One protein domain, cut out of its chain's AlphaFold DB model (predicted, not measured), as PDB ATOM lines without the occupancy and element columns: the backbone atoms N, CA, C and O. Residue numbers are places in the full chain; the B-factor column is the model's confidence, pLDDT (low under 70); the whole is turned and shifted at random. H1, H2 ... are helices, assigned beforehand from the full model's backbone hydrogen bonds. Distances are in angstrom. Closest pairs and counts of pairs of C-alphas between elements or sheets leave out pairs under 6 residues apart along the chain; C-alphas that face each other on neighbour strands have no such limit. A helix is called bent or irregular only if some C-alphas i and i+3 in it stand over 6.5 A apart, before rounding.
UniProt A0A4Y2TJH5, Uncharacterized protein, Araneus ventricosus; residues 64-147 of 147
ATOM      1  N   GLU A  64     -41.200  24.324 -36.608       70.00
ATOM      2  CA  GLU A  64     -40.553  25.105 -35.555       70.00
ATOM      3  C   GLU A  64     -39.088  24.724 -35.435       70.00
ATOM      4  O   GLU A  64     -38.745  23.562 -35.188       70.00
ATOM      5  N   PHE A  65     -38.236  25.730 -35.606       80.06
ATOM      6  CA  PHE A  65     -36.847  25.671 -35.198       80.06
ATOM      7  C   PHE A  65     -36.729  25.936 -33.700       80.06
ATOM      8  O   PHE A  65     -37.411  26.798 -33.142       80.06
ATOM      9  N   CYS A  66     -35.864  25.187 -33.027       75.12
ATOM     10  CA  CYS A  66     -35.866  25.170 -31.566       75.12
ATOM     11  C   CYS A  66     -34.689  25.938 -30.969       75.12
ATOM     12  O   CYS A  66     -34.827  26.612 -29.939       75.12
ATOM     13  N   ARG A  67     -33.521  25.856 -31.609       85.44
ATOM     14  CA  ARG A  67     -32.280  26.429 -31.092       85.44
ATOM     15  C   ARG A  67     -32.027  27.828 -31.659       85.44
ATOM     16  O   ARG A  67     -32.716  28.279 -32.574       85.44
ATOM     17  N   PRO A  68     -31.052  28.561 -31.085       87.50
ATOM     18  CA  PRO A  68     -30.761  29.926 -31.509       87.50
ATOM     19  C   PRO A  68     -30.474  30.049 -33.005       87.50
ATOM     20  O   PRO A  68     -30.878  31.035 -33.610       87.50
ATOM     21  N   ILE A  69     -29.831  29.043 -33.610       87.38
ATOM     22  CA  ILE A  69     -29.479  29.082 -35.029       87.38
ATOM     23  C   ILE A  69     -30.711  29.002 -35.930       87.38
ATOM     24  O   ILE A  69     -30.850  29.814 -36.835       87.38
ATOM     25  N   GLY A  70     -31.646  28.090 -35.676       87.69
ATOM     26  CA  GLY A  70     -32.840  27.981 -36.496       87.69
ATOM     27  C   GLY A  70     -33.819  29.132 -36.257       87.69
ATOM     28  O   GLY A  70     -34.439  29.601 -37.205       87.69
ATOM     29  N   LYS A  71     -33.862  29.702 -35.044       87.50
ATOM     30  CA  LYS A  71     -34.553  30.985 -34.811       87.50
ATOM     31  C   LYS A  71     -33.911  32.133 -35.593       87.50
ATOM     32  O   LYS A  71     -34.619  32.947 -36.174       87.50
ATOM     33  N   ALA A  72     -32.579  32.175 -35.659       88.81
ATOM     34  CA  ALA A  72     -31.861  33.167 -36.453       88.81
ATOM     35  C   ALA A  72     -32.135  33.008 -37.959       88.81
ATOM     36  O   ALA A  72     -32.233  34.005 -38.662       88.81
ATOM     37  N   ILE A  73     -32.337  31.787 -38.467       88.19
ATOM     38  CA  ILE A  73     -32.740  31.550 -39.865       88.19
ATOM     39  C   ILE A  73     -34.088  32.222 -40.181       88.19
ATOM     40  O   ILE A  73     -34.253  32.805 -41.260       88.19
ATOM     41  N   GLU A  74     -35.052  32.169 -39.259       86.44
ATOM     42  CA  GLU A  74     -36.358  32.820 -39.433       86.44
ATOM     43  C   GLU A  74     -36.224  34.343 -39.530       86.44
ATOM     44  O   GLU A  74     -36.830  34.954 -40.413       86.44
ATOM     45  N   THR A  75     -35.359  34.941 -38.707       88.00
ATOM     46  CA  THR A  75     -35.198  36.400 -38.584       88.00
ATOM     47  C   THR A  75     -33.914  36.959 -39.208       88.00
ATOM     48  O   THR A  75     -33.572  38.114 -38.971       88.00
ATOM     49  N   CYS A  76     -33.211  36.197 -40.057       85.88
ATOM     50  CA  CYS A  76     -31.887  36.567 -40.600       85.88
ATOM     51  C   CYS A  76     -31.843  37.907 -41.357       85.88
ATOM     52  O   CYS A  76     -30.779  38.470 -41.585       85.88
ATOM     53  N   GLU A  77     -32.995  38.428 -41.772       82.06
ATOM     54  CA  GLU A  77     -33.122  39.730 -42.430       82.06
ATOM     55  C   GLU A  77     -32.903  40.913 -41.485       82.06
ATOM     56  O   GLU A  77     -32.558  41.999 -41.943       82.06
ATOM     57  N   GLU A  78     -33.129  40.701 -40.192       84.38
ATOM     58  CA  GLU A  78     -33.028  41.705 -39.134       84.38
ATOM     59  C   GLU A  78     -31.665  41.658 -38.434       84.38
ATOM     60  O   GLU A  78     -31.325  42.557 -37.664       84.38
ATOM     61  N   LEU A  79     -30.881  40.609 -38.695       82.31
ATOM     62  CA  LEU A  79     -29.590  40.398 -38.064       82.31
ATOM     63  C   LEU A  79     -28.485  41.153 -38.819       82.31
ATOM     64  O   LEU A  79     -28.465  41.156 -40.054       82.31
ATOM     65  N   PRO A  80     -27.552  41.798 -38.095       80.44
ATOM     66  CA  PRO A  80     -26.362  42.354 -38.716       80.44
ATOM     67  C   PRO A  80     -25.498  41.218 -39.266       80.44
ATOM     68  O   PRO A  80     -25.434  40.141 -38.677       80.44
ATOM     69  N   LEU A  81     -24.796  41.482 -40.367       76.69
ATOM     70  CA  LEU A  81     -23.850  40.522 -40.928       76.69
ATOM     71  C   LEU A  81     -22.719  40.259 -39.933       76.69
ATOM     72  O   LEU A  81     -22.032  41.195 -39.507       76.69
ATOM     73  N   ALA A  82     -22.513  38.992 -39.585       77.00
ATOM     74  CA  ALA A  82     -21.375  38.596 -38.781       77.00
ATOM     75  C   ALA A  82     -20.076  38.669 -39.608       77.00
ATOM     76  O   ALA A  82     -20.083  38.409 -40.815       77.00
ATOM     77  N   PRO A  83     -18.933  39.008 -38.990       80.25
ATOM     78  CA  PRO A  83     -17.644  38.854 -39.645       80.25
ATOM     79  C   PRO A  83     -17.369  37.363 -39.894       80.25
ATOM     80  O   PRO A  83     -17.438  36.551 -38.971       80.25
ATOM     81  N   PHE A  84     -17.016  37.011 -41.129       82.31
ATOM     82  CA  PHE A  84     -16.698  35.642 -41.537       82.31
ATOM     83  C   PHE A  84     -15.354  35.584 -42.277       82.31
ATOM     84  O   PHE A  84     -14.859  36.585 -42.793       82.31
ATOM     85  N   SER A  85     -14.738  34.401 -42.313       86.94
ATOM     86  CA  SER A  85     -13.551  34.131 -43.141       86.94
ATOM     87  C   SER A  85     -13.967  33.659 -44.531       86.94
ATOM     88  O   SER A  85     -14.991  32.990 -44.658       86.94
ATOM     89  N   SER A  86     -13.175  33.966 -45.563       88.31
ATOM     90  CA  SER A  86     -13.464  33.491 -46.919       88.31
ATOM     91  C   SER A  86     -13.608  31.974 -46.964       88.31
ATOM     92  O   SER A  86     -12.822  31.231 -46.373       88.31
ATOM     93  N   ILE A  87     -14.608  31.520 -47.714       88.19
ATOM     94  CA  ILE A  87     -14.823  30.106 -48.013       88.19
ATOM     95  C   ILE A  87     -14.538  29.921 -49.497       88.19
ATOM     96  O   ILE A  87     -15.192  30.539 -50.337       88.19
ATOM     97  N   SER A  88     -13.559  29.081 -49.833       87.69
ATOM     98  CA  SER A  88     -13.244  28.778 -51.228       87.69
ATOM     99  C   SER A  88     -14.430  28.085 -51.897       87.69
ATOM    100  O   SER A  88     -14.844  27.006 -51.476       87.69
ATOM    101  N   VAL A  89     -14.954  28.696 -52.957       84.31
ATOM    102  CA  VAL A  89     -16.003  28.102 -53.789       84.31
ATOM    103  C   VAL A  89     -15.361  27.557 -55.058       84.31
ATOM    104  O   VAL A  89     -14.940  28.320 -55.928       84.31
ATOM    105  N   GLU A  90     -15.276  26.234 -55.157       83.31
ATOM    106  CA  GLU A  90     -14.820  25.535 -56.360       83.31
ATOM    107  C   GLU A  90     -16.002  25.236 -57.293       83.31
ATOM    108  O   GLU A  90     -17.135  25.069 -56.844       83.31
ATOM    109  N   ASN A  91     -15.740  25.132 -58.600       82.38
ATOM    110  CA  ASN A  91     -16.724  24.709 -59.609       82.38
ATOM    111  C   ASN A  91     -17.987  25.585 -59.701       82.38
ATOM    112  O   ASN A  91     -19.064  25.099 -60.052       82.38
ATOM    113  N   MET A  92     -17.863  26.885 -59.417       83.00
ATOM    114  CA  MET A  92     -18.959  27.826 -59.629       83.00
ATOM    115  C   MET A  92     -19.332  27.854 -61.121       83.00
ATOM    116  O   MET A  92     -18.459  28.094 -61.959       83.00
ATOM    117  N   PRO A  93     -20.601  27.630 -61.487       82.50
ATOM    118  CA  PRO A  93     -20.995  27.640 -62.886       82.50
ATOM    119  C   PRO A  93     -20.832  29.045 -63.477       82.50
ATOM    120  O   PRO A  93     -21.319  30.030 -62.929       82.50
ATOM    121  N   HIS A  94     -20.141  29.140 -64.611       78.81
ATOM    122  CA  HIS A  94     -19.969  30.393 -65.342       78.81
ATOM    123  C   HIS A  94     -21.064  30.542 -66.408       78.81
ATOM    124  O   HIS A  94     -21.467  29.559 -67.024       78.81
ATOM    125  N   ASN A  95     -21.511  31.777 -66.660       82.06
ATOM    126  CA  ASN A  95     -22.467  32.121 -67.725       82.06
ATOM    127  C   ASN A  95     -23.866  31.493 -67.590       82.06
ATOM    128  O   ASN A  95     -24.493  31.156 -68.593       82.06
ATOM    129  N   ILE A  96     -24.381  31.356 -66.365       86.31
ATOM    130  CA  ILE A  96     -25.799  31.034 -66.186       86.31
ATOM    131  C   ILE A  96     -26.648  32.244 -66.588       86.31
ATOM    132  O   ILE A  96     -26.428  33.357 -66.102       86.31
ATOM    133  N   ASP A  97     -27.652  32.011 -67.433       87.75
ATOM    134  CA  ASP A  97     -28.703  32.995 -67.667       87.75
ATOM    135  C   ASP A  97     -29.521  33.189 -66.381       87.75
ATOM    136  O   ASP A  97     -30.218  32.294 -65.905       87.75
ATOM    137  N   ARG A  98     -29.438  34.383 -65.793       85.31
ATOM    138  CA  ARG A  98     -30.143  34.698 -64.545       85.31
ATOM    139  C   ARG A  98     -31.661  34.631 -64.707       85.31
ATOM    140  O   ARG A  98     -32.345  34.372 -63.723       85.31
ATOM    141  N   MET A  99     -32.181  34.831 -65.919       86.94
ATOM    142  CA  MET A  99     -33.621  34.816 -66.187       86.94
ATOM    143  C   MET A  99     -34.237  33.427 -66.022       86.94
ATOM    144  O   MET A  99     -35.431  33.323 -65.750       86.94
ATOM    145  N   VAL A 100     -33.436  32.364 -66.144       86.44
ATOM    146  CA  VAL A 100     -33.911  30.989 -65.927       86.44
ATOM    147  C   VAL A 100     -33.822  30.548 -64.465       86.44
ATOM    148  O   VAL A 100     -34.319  29.481 -64.112       86.44
ATOM    149  N   LEU A 101     -33.195  31.352 -63.601       84.12
ATOM    150  CA  LEU A 101     -33.039  31.047 -62.184       84.12
ATOM    151  C   LEU A 101     -34.212  31.593 -61.368       84.12
ATOM    152  O   LEU A 101     -34.617  32.747 -61.510       84.12
ATOM    153  N   SER A 102     -34.691  30.793 -60.417       82.75
ATOM    154  CA  SER A 102     -35.595  31.282 -59.371       82.75
ATOM    155  C   SER A 102     -34.904  32.306 -58.461       82.75
ATOM    156  O   SER A 102     -33.678  32.340 -58.361       82.75
ATOM    157  N   ASN A 103     -35.688  33.101 -57.726       81.44
ATOM    158  CA  ASN A 103     -35.158  34.110 -56.798       81.44
ATOM    159  C   ASN A 103     -34.144  33.537 -55.793       81.44
ATOM    160  O   ASN A 103     -33.111  34.157 -55.547       81.44
ATOM    161  N   ASP A 104     -34.413  32.346 -55.251       79.06
ATOM    162  CA  ASP A 104     -33.525  31.696 -54.280       79.06
ATOM    163  C   ASP A 104     -32.215  31.228 -54.930       79.06
ATOM    164  O   ASP A 104     -31.146  31.370 -54.341       79.06
ATOM    165  N   GLN A 105     -32.277  30.718 -56.166       83.69
ATOM    166  CA  GLN A 105     -31.085  30.320 -56.922       83.69
ATOM    167  C   GLN A 105     -30.234  31.527 -57.314       83.69
ATOM    168  O   GLN A 105     -29.014  31.462 -57.211       83.69
ATOM    169  N   GLN A 106     -30.862  32.631 -57.732       86.69
ATOM    170  CA  GLN A 106     -30.149  33.877 -58.017       86.69
ATOM    171  C   GLN A 106     -29.445  34.402 -56.765       86.69
ATOM    172  O   GLN A 106     -28.283  34.782 -56.834       86.69
ATOM    173  N   TYR A 107     -30.124  34.374 -55.614       85.31
ATOM    174  CA  TYR A 107     -29.524  34.789 -54.350       85.31
ATOM    175  C   TYR A 107     -28.272  33.969 -54.011       85.31
ATOM    176  O   TYR A 107     -27.229  34.546 -53.712       85.31
ATOM    177  N   LEU A 108     -28.344  32.637 -54.118       85.50
ATOM    178  CA  LEU A 108     -27.181  31.769 -53.894       85.50
ATOM    179  C   LEU A 108     -26.060  32.014 -54.898       85.50
ATOM    180  O   LEU A 108     -24.890  32.053 -54.529       85.50
ATOM    181  N   TYR A 109     -26.419  32.196 -56.165       87.75
ATOM    182  CA  TYR A 109     -25.452  32.481 -57.213       87.75
ATOM    183  C   TYR A 109     -24.676  33.776 -56.931       87.75
ATOM    184  O   TYR A 109     -23.469  33.831 -57.161       87.75
ATOM    185  N   ASP A 110     -25.344  34.799 -56.395       86.75
ATOM    186  CA  ASP A 110     -24.709  36.075 -56.076       86.75
ATOM    187  C   ASP A 110     -23.927  36.047 -54.740       86.75
ATOM    188  O   ASP A 110     -22.897  36.712 -54.627       86.75
ATOM    189  N   ILE A 111     -24.364  35.272 -53.732       86.50
ATOM    190  CA  ILE A 111     -23.716  35.247 -52.404       86.50
ATOM    191  C   ILE A 111     -22.427  34.411 -52.369       86.50
ATOM    192  O   ILE A 111     -21.472  34.784 -51.694       86.50
ATOM    193  N   CYS A 112     -22.349  33.311 -53.121       87.12
ATOM    194  CA  CYS A 112     -21.160  32.455 -53.170       87.12
ATOM    195  C   CYS A 112     -19.856  33.209 -53.525       87.12
ATOM    196  O   CYS A 112     -18.868  33.062 -52.798       87.12
ATOM    197  N   PRO A 113     -19.795  34.034 -54.590       86.44
ATOM    198  CA  PRO A 113     -18.582  34.783 -54.911       86.44
ATOM    199  C   PRO A 113     -18.294  35.888 -53.886       86.44
ATOM    200  O   PRO A 113     -17.124  36.143 -53.605       86.44
ATOM    201  N   ALA A 114     -19.331  36.496 -53.300       86.31
ATOM    202  CA  ALA A 114     -19.191  37.479 -52.226       86.31
ATOM    203  C   ALA A 114     -18.514  36.864 -50.989       86.31
ATOM    204  O   ALA A 114     -17.558  37.430 -50.460       86.31
ATOM    205  N   ILE A 115     -18.936  35.661 -50.585       86.56
ATOM    206  CA  ILE A 115     -18.328  34.918 -49.474       86.56
ATOM    207  C   ILE A 115     -16.882  34.526 -49.799       86.56
ATOM    208  O   ILE A 115     -15.989  34.704 -48.973       86.56
ATOM    209  N   SER A 116     -16.629  34.036 -51.014       88.19
ATOM    210  CA  SER A 116     -15.287  33.628 -51.451       88.19
ATOM    211  C   SER A 116     -14.273  34.778 -51.418       88.19
ATOM    212  O   SER A 116     -13.113  34.581 -51.057       88.19
ATOM    213  N   ARG A 117     -14.714  35.999 -51.735       85.81
ATOM    214  CA  ARG A 117     -13.863  37.200 -51.772       85.81
ATOM    215  C   ARG A 117     -13.878  38.019 -50.483       85.81
ATOM    216  O   ARG A 117     -13.111  38.967 -50.377       85.81
ATOM    217  N   VAL A 118     -14.730  37.667 -49.514       81.31
ATOM    218  CA  VAL A 118     -15.037  38.506 -48.335       81.31
ATOM    219  C   VAL A 118     -15.544  39.901 -48.744       81.31
ATOM    220  O   VAL A 118     -15.348  40.898 -48.056       81.31
ATOM    221  N   GLU A 119     -16.219  39.982 -49.888       76.75
ATOM    222  CA  GLU A 119     -16.794  41.213 -50.422       76.75
ATOM    223  C   GLU A 119     -18.311  41.137 -50.274       76.75
ATOM    224  O   GLU A 119     -19.011  40.665 -51.169       76.75
ATOM    225  N   CYS A 120     -18.852  41.578 -49.136       69.06
ATOM    226  CA  CYS A 120     -20.299  41.710 -49.012       69.06
ATOM    227  C   CYS A 120     -20.746  43.043 -49.624       69.06
ATOM    228  O   CYS A 120     -20.602  44.101 -49.012       69.06
ATOM    229  N   TYR A 121     -21.274  43.003 -50.850       69.06
ATOM    230  CA  TYR A 121     -21.844  44.191 -51.483       69.06
ATOM    231  C   TYR A 121     -23.076  44.658 -50.695       69.06
ATOM    232  O   TYR A 121     -23.946  43.848 -50.365       69.06
ATOM    233  N   SER A 122     -23.190  45.963 -50.430       65.31
ATOM    234  CA  SER A 122     -24.307  46.548 -49.670       65.31
ATOM    235  C   SER A 122     -25.680  46.137 -50.215       65.31
ATOM    236  O   SER A 122     -26.614  45.923 -49.451       65.31
ATOM    237  N   GLU A 123     -25.805  45.950 -51.531       71.62
ATOM    238  CA  GLU A 123     -27.038  45.475 -52.171       71.62
ATOM    239  C   GLU A 123     -27.387  44.018 -51.815       71.62
ATOM    240  O   GLU A 123     -28.558  43.705 -51.606       71.62
ATOM    241  N   LEU A 124     -26.393  43.127 -51.682       75.88
ATOM    242  CA  LEU A 124     -26.611  41.735 -51.264       75.88
ATOM    243  C   LEU A 124     -26.957  41.630 -49.781       75.88
ATOM    244  O   LEU A 124     -27.826  40.837 -49.414       75.88
ATOM    245  N   ALA A 125     -26.327  42.459 -48.947       72.00
ATOM    246  CA  ALA A 125     -26.641  42.562 -47.525       72.00
ATOM    247  C   ALA A 125     -28.110  42.967 -47.301       72.00
ATOM    248  O   ALA A 125     -28.817  42.382 -46.472       72.00
ATOM    249  N   LEU A 126     -28.587  43.933 -48.093       74.19
ATOM    250  CA  LEU A 126     -29.954  44.452 -48.047       74.19
ATOM    251  C   LEU A 126     -30.981  43.525 -48.709       74.19
ATOM    252  O   LEU A 126     -32.179  43.637 -48.434       74.19
ATOM    253  N   ARG A 127     -30.545  42.591 -49.565       81.69
ATOM    254  CA  ARG A 127     -31.447  41.648 -50.225       81.69
ATOM    255  C   ARG A 127     -32.060  40.704 -49.190       81.69
ATOM    256  O   ARG A 127     -31.368  40.031 -48.418       81.69
ATOM    257  N   LYS A 128     -33.391  40.677 -49.183       76.56
ATOM    258  CA  LYS A 128     -34.204  39.831 -48.310       76.56
ATOM    259  C   LYS A 128     -34.351  38.446 -48.938       76.56
ATOM    260  O   LYS A 128     -34.879  38.360 -50.051       76.56
ATOM    261  N   PRO A 129     -33.871  37.373 -48.287       74.69
ATOM    262  CA  PRO A 129     -34.152  36.019 -48.737       74.69
ATOM    263  C   PRO A 129     -35.661  35.758 -48.693       74.69
ATOM    264  O   PRO A 129     -36.365  36.309 -47.848       74.69
ATOM    265  N   SER A 130     -36.171  34.882 -49.560       79.06
ATOM    266  CA  SER A 130     -37.591  34.510 -49.551       79.06
ATOM    267  C   SER A 130     -38.041  34.016 -48.170       79.06
ATOM    268  O   SER A 130     -37.225  33.511 -47.393       79.06
ATOM    269  N   ALA A 131     -39.335  34.151 -47.860       81.19
ATOM    270  CA  ALA A 131     -39.906  33.672 -46.600       81.19
ATOM    271  C   ALA A 131     -39.573  32.189 -46.362       81.19
ATOM    272  O   ALA A 131     -39.553  31.388 -47.302       81.19
ATOM    273  N   VAL A 132     -39.315  31.827 -45.103       80.75
ATOM    274  CA  VAL A 132     -38.969  30.449 -44.738       80.75
ATOM    275  C   VAL A 132     -40.119  29.511 -45.096       80.75
ATOM    276  O   VAL A 132     -41.251  29.672 -44.645       80.75
ATOM    277  N   ALA A 133     -39.800  28.487 -45.880       78.12
ATOM    278  CA  ALA A 133     -40.654  27.332 -46.090       78.12
ATOM    279  C   ALA A 133     -39.848  26.080 -45.739       78.12
ATOM    280  O   ALA A 133     -38.826  25.810 -46.365       78.12
ATOM    281  N   HIS A 134     -40.310  25.298 -44.759       72.56
ATOM    282  CA  HIS A 134     -39.579  24.121 -44.255       72.56
ATOM    283  C   HIS A 134     -39.370  23.016 -45.302       72.56
ATOM    284  O   HIS A 134     -38.506  22.165 -45.129       72.56
ATOM    285  N   SER A 135     -40.139  23.029 -46.393       70.31
ATOM    286  CA  SER A 135     -39.950  22.140 -47.543       70.31
ATOM    287  C   SER A 135     -38.980  22.690 -48.597       70.31
ATOM    288  O   SER A 135     -38.604  21.969 -49.516       70.31
ATOM    289  N   ARG A 136     -38.569  23.964 -48.500       77.75
ATOM    290  CA  ARG A 136     -37.680  24.634 -49.461       77.75
ATOM    291  C   ARG A 136     -36.281  24.792 -48.871       77.75
ATOM    292  O   ARG A 136     -35.879  25.866 -48.429       77.75
ATOM    293  N   TRP A 137     -35.512  23.708 -48.914       81.12
ATOM    294  CA  TRP A 137     -34.150  23.647 -48.366       81.12
ATOM    295  C   TRP A 137     -33.188  24.671 -48.962       81.12
ATOM    296  O   TRP A 137     -32.307  25.156 -48.258       81.12
ATOM    297  N   LEU A 138     -33.388  25.054 -50.226       80.50
ATOM    298  CA  LEU A 138     -32.574  26.078 -50.875       80.50
ATOM    299  C   LEU A 138     -32.716  27.443 -50.187       80.50
ATOM    300  O   LEU A 138     -31.720  28.105 -49.925       80.50
ATOM    301  N   THR A 139     -33.944  27.830 -49.830       83.75
ATOM    302  CA  THR A 139     -34.219  29.069 -49.094       83.75
ATOM    303  C   THR A 139     -33.554  29.043 -47.718       83.75
ATOM    304  O   THR A 139     -32.986  30.043 -47.285       83.75
ATOM    305  N   ILE A 140     -33.585  27.892 -47.038       84.62
ATOM    306  CA  ILE A 140     -32.949  27.735 -45.725       84.62
ATOM    307  C   ILE A 140     -31.422  27.835 -45.850       84.62
ATOM    308  O   ILE A 140     -30.804  28.563 -45.080       84.62
ATOM    309  N   ALA A 141     -30.817  27.185 -46.847       85.56
ATOM    310  CA  ALA A 141     -29.379  27.274 -47.107       85.56
ATOM    311  C   ALA A 141     -28.928  28.717 -47.371       85.56
ATOM    312  O   ALA A 141     -27.974  29.185 -46.754       85.56
ATOM    313  N   SER A 142     -29.660  29.445 -48.218       85.56
ATOM    314  CA  SER A 142     -29.421  30.870 -48.479       85.56
ATOM    315  C   SER A 142     -29.438  31.711 -47.208       85.56
ATOM    316  O   SER A 142     -28.600  32.590 -47.038       85.56
ATOM    317  N   ARG A 143     -30.395  31.444 -46.315       86.62
ATOM    318  CA  ARG A 143     -30.541  32.166 -45.048       86.62
ATOM    319  C   ARG A 143     -29.412  31.844 -44.071       86.62
ATOM    320  O   ARG A 143     -28.945  32.757 -43.409       86.62
ATOM    321  N   ILE A 144     -28.928  30.599 -44.027       86.88
ATOM    322  CA  ILE A 144     -27.757  30.220 -43.214       86.88
ATOM    323  C   ILE A 144     -26.511  30.983 -43.661       86.88
ATOM    324  O   ILE A 144     -25.775  31.469 -42.817       86.88
ATOM    325  N   LEU A 145     -26.286  31.124 -44.972       84.06
ATOM    326  CA  LEU A 145     -25.133  31.860 -45.507       84.06
ATOM    327  C   LEU A 145     -25.172  33.369 -45.211       84.06
ATOM    328  O   LEU A 145     -24.170  34.050 -45.408       84.06
ATOM    329  N   LYS A 146     -26.328  33.893 -44.783       82.94
ATOM    330  CA  LYS A 146     -26.500  35.289 -44.370       82.94
ATOM    331  C   LYS A 146     -26.191  35.517 -42.883       82.94
ATOM    332  O   LYS A 146     -25.941  36.661 -42.511       82.94
ATOM    333  N   LEU A 147     -26.261  34.472 -42.054       83.94
ATOM    334  CA  LEU A 147     -25.973  34.544 -40.617       83.94
ATOM    335  C   LEU A 147     -24.479  34.746 -40.361       83.94
ATOM    336  O   LEU A 147     -24.167  35.588 -39.492       83.94
TER     337      LEU A 147
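AT A GLANCE: This is residues 64 to 147 of the 147 residues of an uncharacterized protein of Araneus ventricosus (UniProt A0A4Y2TJH5). The longest helix, H2, packs by its first part on short H4, which sits between H2 and H1, while the small H3 lies near H2. A long unnamed stretch, residues 76 to 102, loops round the outside from H1 to H2. The printed part has 84 residues with four named helices, H1 to H4 in chain order, and no named strand; it is all helix in class, though under half of the residues are in helices. It is compact, with a radius of gyration of the C-alphas of 13.0 A and spans of 38 by 28 by 22 A.

HOW THE PARTS SIT: H2, residues 103 to 117, touches H4, residues 137 to 144, with residues 104 to 108 alone; the closest C-alphas, of Asp 104 and Thr 139, are 5.9 A apart. They run the same way at a steep tilt of 39 degrees. H3, residues 122 to 126, is close to H2 but not clearly touching, the closest C-alphas being Ile 111 and Leu 124 at 7.2 A. H1, residues 68 to 75, only just touches H4, with 3 pairs of C-alphas within 8 A, closest Ile 73 and Arg 143 at 5.7 A, about perpendicular at 76 degrees. H1 and H3 are apart. In H1, H3 and H4 every O i to N i+4 pair is within hydrogen-bond range; in H2, 9 of 11 are.

IN THESE COORDINATES: H2 is 22.1 A long, from C-alpha 103 at (-35.158, 34.110, -56.798); it is neither bent nor irregular, but only just: C-alphas 110 and 113 are 6.4 A apart. H1 begins at C-alpha 68, (-30.761, 29.926, -31.509), and H4 ends at C-alpha 144, (-27.757, 30.220, -43.214).

THE WHOLE: The two C-alphas farthest apart, of Cys 66 and Asn 95, are 39.2 A apart. The printed part has no cut. The link from H1 to H2 is long, 27 residues. Residues 120 to 122 have pLDDT under 70.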